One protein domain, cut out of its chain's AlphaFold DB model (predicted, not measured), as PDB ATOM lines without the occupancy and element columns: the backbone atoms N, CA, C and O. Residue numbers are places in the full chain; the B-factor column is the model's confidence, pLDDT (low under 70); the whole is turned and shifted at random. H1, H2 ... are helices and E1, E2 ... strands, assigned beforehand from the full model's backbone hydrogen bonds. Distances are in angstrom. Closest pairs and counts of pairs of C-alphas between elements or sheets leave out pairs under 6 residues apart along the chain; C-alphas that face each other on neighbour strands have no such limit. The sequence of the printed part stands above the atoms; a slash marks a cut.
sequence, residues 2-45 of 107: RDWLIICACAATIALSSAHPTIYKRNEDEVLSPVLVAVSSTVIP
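AT A GLANCE: This is residues 2 to 45 of the 107 residues of the protein "DnaA initiator-associating protein diaA" of Lygus hesperus (UniProt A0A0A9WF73). A tiny two-stranded hairpin, E1 and E2, has two arms sticking out from it like the limbs of a V: one is the long helix H1 with residues 19 to 21 after it, the other is the tail of residues 38 to 45. The arms stand free and the outline is flat, with spans of 48 by 42 by 6 A. The printed part has 44 residues with one named helix and two named strands, in the order H1, E1, E2; the sheet has the order E1 - E2 and is antiparallel. The class is mixed, helices and strands, and the whole is extended, with a radius of gyration of the C-alphas of 17.9 A.

HOW THE PARTS SIT: E1, residues 24 to 26, and E2, residues 32 to 34, form a hairpin, antiparallel at 143 degrees between their directions. C-alphas 24 and 34 face each other at 4.5 A, and so do C-alphas 26 and 32, at 4.5 A. N 25 and O 33 are within hydrogen-bond range at 2.9 A, as are N 33 and O 25 at 3.0 A. H1, residues 2 to 18, is apart from E2. In H1 every O i to N i+4 pair is within hydrogen-bond range.

IN THESE COORDINATES: H1 is 25.3 A long, from C-alpha 2 at (40.434, 101.052, 59.608) to C-alpha 18 at (21.694, 97.126, 76.211). E1 and E2 are each 6.9 A long, and E2 ends at C-alpha 34 at (9.554, 106.882, 83.198).

THE WHOLE: The C-alphas farthest apart in the domain, those of Arg 2 and Glu 28, are 49.7 A apart. The printed part has no cut, and the links H1 to E1 and E1 to E2 are both tight. The mean pLDDT of the printed part is 77.2; residues 18 to 20, 36 to 43 and 45 are under 70.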
ATOM      1  N   ARG A   2      41.632 101.883  59.839       78.25
ATOM      2  CA  ARG A   2      40.434 101.052  59.608       78.25
ATOM      3  C   ARG A   2      40.026 100.201  60.821       78.25
ATOM      4  O   ARG A   2      38.848 100.149  61.143       78.25
ATOM      5  N   ASP A   3      40.990  99.630  61.539       80.88
ATOM      6  CA  ASP A   3      40.700  98.742  62.679       80.88
ATOM      7  C   ASP A   3      40.145  99.502  63.895       80.88
ATOM      8  O   ASP A   3      39.262  99.012  64.591       80.88
ATOM      9  N   TRP A   4      40.575 100.752  64.094       84.06
ATOM     10  CA  TRP A   4      40.041 101.637  65.138       84.06
ATOM     11  C   TRP A   4      38.575 102.020  64.884       84.06
ATOM     12  O   TRP A   4      37.767 102.046  65.810       84.06
ATOM     13  N   LEU A   5      38.210 102.258  63.619       86.69
ATOM     14  CA  LEU A   5      36.823 102.535  63.230       86.69
ATOM     15  C   LEU A   5      35.909 101.327  63.471       86.69
ATOM     16  O   LEU A   5      34.785 101.502  63.935       86.69
ATOM     17  N   ILE A   6      36.400 100.111  63.211       88.06
ATOM     18  CA  ILE A   6      35.639  98.871  63.429       88.06
ATOM     19  C   ILE A   6      35.398  98.635  64.926       88.06
ATOM     20  O   ILE A   6      34.275  98.336  65.323       88.06
ATOM     21  N   ILE A   7      36.417  98.829  65.770       89.38
ATOM     22  CA  ILE A   7      36.287  98.672  67.229       89.38
ATOM     23  C   ILE A   7      35.269  99.672  67.798       89.38
ATOM     24  O   ILE A   7      34.409  99.295  68.593       89.38
ATOM     25  N   CYS A   8      35.320 100.930  67.354       86.81
ATOM     26  CA  CYS A   8      34.400 101.971  67.813       86.81
ATOM     27  C   CYS A   8      32.949 101.691  67.376       86.81
ATOM     28  O   CYS A   8      32.015 101.839  68.165       86.81
ATOM     29  N   ALA A   9      32.758 101.205  66.145       87.25
ATOM     30  CA  ALA A   9      31.446 100.807  65.641       87.25
ATOM     31  C   ALA A   9      30.857  99.616  66.421       87.25
ATOM     32  O   ALA A   9      29.680  99.641  66.774       87.25
ATOM     33  N   CYS A  10      31.670  98.605  66.750       84.06
ATOM     34  CA  CYS A  10      31.235  97.466  67.566       84.06
ATOM     35  C   CYS A  10      30.873  97.866  69.005       84.06
ATOM     36  O   CYS A  10      29.919  97.337  69.569       84.06
ATOM     37  N   ALA A  11      31.595  98.813  69.610       85.19
ATOM     38  CA  ALA A  11      31.257  99.304  70.945       85.19
ATOM     39  C   ALA A  11      29.894 100.026  70.967       85.19
ATOM     40  O   ALA A  11      29.101  99.839  71.891       85.19
ATOM     41  N   ALA A  12      29.586 100.802  69.922       82.88
ATOM     42  CA  ALA A  12      28.324 101.530  69.810       82.88
ATOM     43  C   ALA A  12      27.102 100.604  69.661       82.88
ATOM     44  O   ALA A  12      26.045 100.883  70.228       82.88
ATOM     45  N   THR A  13      27.229  99.486  68.938       79.19
ATOM     46  CA  THR A  13      26.116  98.540  68.748       79.19
ATOM     47  C   THR A  13      25.792  97.750  70.014       79.19
ATOM     48  O   THR A  13      24.619  97.496  70.286       79.19
ATOM     49  N   ILE A  14      26.803  97.413  70.821       82.12
ATOM     50  CA  ILE A  14      26.621  96.759  72.127       82.12
ATOM     51  C   ILE A  14      25.948  97.719  73.119       82.12
ATOM     52  O   ILE A  14      25.037  97.325  73.846       82.12
ATOM     53  N   ALA A  15      26.343  98.995  73.122       76.56
ATOM     54  CA  ALA A  15      25.691 100.008  73.946       76.56
ATOM     55  C   ALA A  15      24.204 100.166  73.581       76.56
ATOM     56  O   ALA A  15      23.349 100.174  74.468       76.56
ATOM     57  N   LEU A  16      23.882 100.214  72.283       74.00
ATOM     58  CA  LEU A  16      22.507 100.369  71.809       74.00
ATOM     59  C   LEU A  16      21.621  99.150  72.115       74.00
ATOM     60  O   LEU A  16      20.445  99.326  72.418       74.00
ATOM     61  N   SER A  17      22.162  97.926  72.083       70.44
ATOM     62  CA  SER A  17      21.387  96.712  72.391       70.44
ATOM     63  C   SER A  17      21.116  96.522  73.887       70.44
ATOM     64  O   SER A  17      20.149  95.856  74.251       70.44
ATOM     65  N   SER A  18      21.927  97.128  74.759       65.81
ATOM     66  CA  SER A  18      21.694  97.126  76.211       65.81
ATOM     67  C   SER A  18      20.617  98.118  76.674       65.81
ATOM     68  O   SER A  18      20.138  98.036  77.812       65.81
ATOM     69  N   ALA A  19      20.212  99.050  75.805       65.94
ATOM     70  CA  ALA A  19      19.176 100.018  76.120       65.94
ATOM     71  C   ALA A  19      17.810  99.315  76.179       65.94
ATOM     72  O   ALA A  19      17.254  98.890  75.168       65.94
ATOM     73  N   HIS A  20      17.260  99.195  77.386       67.88
ATOM     74  CA  HIS A  20      15.913  98.669  77.575       67.88
ATOM     75  C   HIS A  20      14.896  99.713  77.089       67.88
ATOM     76  O   HIS A  20      15.046 100.893  77.435       67.88
ATOM     77  N   PRO A  21      13.857  99.327  76.322       71.56
ATOM     78  CA  PRO A  21      12.829 100.263  75.883       71.56
ATOM     79  C   PRO A  21      12.102 100.821  77.113       71.56
ATOM     80  O   PRO A  21      11.260 100.157  77.714       71.56
ATOM     81  N   THR A  22      12.460 102.041  77.508       75.12
ATOM     82  CA  THR A  22      11.846 102.752  78.632       75.12
ATOM     83  C   THR A  22      10.826 103.725  78.067       75.12
ATOM     84  O   THR A  22      11.171 104.620  77.296       75.12
ATOM     85  N   ILE A  23       9.556 103.532  78.414       79.88
ATOM     86  CA  ILE A  23       8.454 104.383  77.961       79.88
ATOM     87  C   ILE A  23       8.366 105.589  78.901       79.88
ATOM     88  O   ILE A  23       8.333 105.415  80.117       79.88
ATOM     89  N   TYR A  24       8.303 106.803  78.352       83.56
ATOM     90  CA  TYR A  24       8.153 108.043  79.120       83.56
ATOM     91  C   TYR A  24       6.754 108.630  78.928       83.56
ATOM     92  O   TYR A  24       6.219 108.616  77.819       83.56
ATOM     93  N   LYS A  25       6.170 109.180  79.995       83.44
ATOM     94  CA  LYS A  25       4.886 109.889  79.961       83.44
ATOM     95  C   LYS A  25       5.071 111.313  80.475       83.44
ATOM     96  O   LYS A  25       5.776 111.536  81.459       83.44
ATOM     97  N   ARG A  26       4.455 112.272  79.780       86.50
ATOM     98  CA  ARG A  26       4.392 113.675  80.208       86.50
ATOM     99  C   ARG A  26       3.395 113.798  81.363       86.50
ATOM    100  O   ARG A  26       2.258 113.340  81.231       86.50
ATOM    101  N   ASN A  27       3.842 114.391  82.464       80.31
ATOM    102  CA  ASN A  27       3.022 114.663  83.642       80.31
ATOM    103  C   ASN A  27       2.348 116.040  83.549       80.31
ATOM    104  O   ASN A  27       2.589 116.792  82.604       80.31
ATOM    105  N   GLU A  28       1.506 116.357  84.531       86.81
ATOM    106  CA  GLU A  28       0.800 117.644  84.638       86.81
ATOM    107  C   GLU A  28       1.768 118.835  84.733       86.81
ATOM    108  O   GLU A  28       1.497 119.884  84.162       86.81
ATOM    109  N   ASP A  29       2.950 118.628  85.319       86.12
ATOM    110  CA  ASP A  29       4.036 119.617  85.397       86.12
ATOM    111  C   ASP A  29       4.894 119.702  84.114       86.12
ATOM    112  O   ASP A  29       6.022 120.185  84.140       86.12
ATOM    113  N   GLU A  30       4.419 119.143  82.997       80.94
ATOM    114  CA  GLU A  30       5.110 119.046  81.696       80.94
ATOM    115  C   GLU A  30       6.440 118.261  81.683       80.94
ATOM    116  O   GLU A  30       7.059 118.090  80.628       80.94
ATOM    117  N   VAL A  31       6.853 117.690  82.816       87.25
ATOM    118  CA  VAL A  31       8.063 116.863  82.937       87.25
ATOM    119  C   VAL A  31       7.812 115.437  82.431       87.25
ATOM    120  O   VAL A  31       6.766 114.832  82.687       87.25
ATOM    121  N   LEU A  32       8.788 114.875  81.711       83.38
ATOM    122  CA  LEU A  32       8.788 113.475  81.281       83.38
ATOM    123  C   LEU A  32       9.247 112.573  82.428       83.38
ATOM    124  O   LEU A  32      10.359 112.719  82.928       83.38
ATOM    125  N   SER A  33       8.412 111.608  82.802       81.62
ATOM    126  CA  SER A  33       8.745 110.604  83.816       81.62
ATOM    127  C   SER A  33       8.685 109.183  83.235       81.62
ATOM    128  O   SER A  33       7.866 108.924  82.344       81.62
ATOM    129  N   PRO A  34       9.565 108.261  83.674       80.44
ATOM    130  CA  PRO A  34       9.554 106.882  83.198       80.44
ATOM    131  C   PRO A  34       8.318 106.142  83.725       80.44
ATOM    132  O   PRO A  34       8.038 106.134  84.923       80.44
ATOM    133  N   VAL A  35       7.587 105.490  82.824       77.25
ATOM    134  CA  VAL A  35       6.421 104.671  83.162       77.25
ATOM    135  C   VAL A  35       6.882 103.253  83.458       77.25
ATOM    136  O   VAL A  35       7.311 102.522  82.564       77.25
ATOM    137  N   LEU A  36       6.738 102.837  84.714       68.94
ATOM    138  CA  LEU A  36       6.874 101.440  85.104       68.94
ATOM    139  C   LEU A  36       5.585 100.706  84.718       68.94
ATOM    140  O   LEU A  36       4.621 100.666  85.480       68.94
ATOM    141  N   VAL A  37       5.534 100.169  83.497       67.19
ATOM    142  CA  VAL A  37       4.425  99.302  83.080       67.19
ATOM    143  C   VAL A  37       4.555  97.985  83.839       67.19
ATOM    144  O   VAL A  37       5.564  97.290  83.722       67.19
ATOM    145  N   ALA A  38       3.536  97.637  84.624       60.84
ATOM    146  CA  ALA A  38       3.484  96.345  85.288       60.84
ATOM    147  C   ALA A  38       3.446  95.237  84.226       60.84
ATOM    148  O   ALA A  38       2.479  95.111  83.473       60.84
ATOM    149  N   VAL A  39       4.502  94.427  84.165       64.00
ATOM    150  CA  VAL A  39       4.503  93.194  83.376       64.00
ATOM    151  C   VAL A  39       3.577  92.223  84.104       64.00
ATOM    152  O   VAL A  39       3.954  91.641  85.119       64.00
ATOM    153  N   SER A  40       2.332  92.090  83.642       60.41
ATOM    154  CA  SER A  40       1.399  91.107  84.189       60.41
ATOM    155  C   SER A  40       1.960  89.705  83.939       60.41
ATOM    156  O   SER A  40       1.912  89.186  82.824       60.41
ATOM    157  N   SER A  41       2.539  89.116  84.984       65.62
ATOM    158  CA  SER A  41       3.168  87.797  84.982       65.62
ATOM    159  C   SER A  41       2.122  86.681  84.960       65.62
ATOM    160  O   SER A  41       1.914  85.968  85.938       65.62
ATOM    161  N   THR A  42       1.440  86.517  83.833       67.19
ATOM    162  CA  THR A  42       0.724  85.272  83.529       67.19
ATOM    163  C   THR A  42       1.356  84.627  82.307       67.19
ATOM    164  O   THR A  42       0.724  84.444  81.270       67.19
ATOM    165  N   VAL A  43       2.640  84.294  82.435       63.97
ATOM    166  CA  VAL A  43       3.288  83.322  81.555       63.97
ATOM    167  C   VAL A  43       2.966  81.949  82.132       63.97
ATOM    168  O   VAL A  43       3.612  81.496  83.072       63.97
ATOM    169  N   ILE A  44       1.930  81.296  81.606       71.00
ATOM    170  CA  ILE A  44       1.707  79.867  81.853       71.00
ATOM    171  C   ILE A  44       2.833  79.144  81.101       71.00
ATOM    172  O   ILE A  44       2.872  79.245  79.871       71.00
ATOM    173  N   PRO A  45       3.780  78.469  81.779       68.31
ATOM    174  CA  PRO A  45       4.875  77.817  81.082       68.31
ATOM    175  C   PRO A  45       4.305  76.699  80.209       68.31
ATOM    176  O   PRO A  45       3.723  75.732  80.700       68.31
TER     177      PRO A  45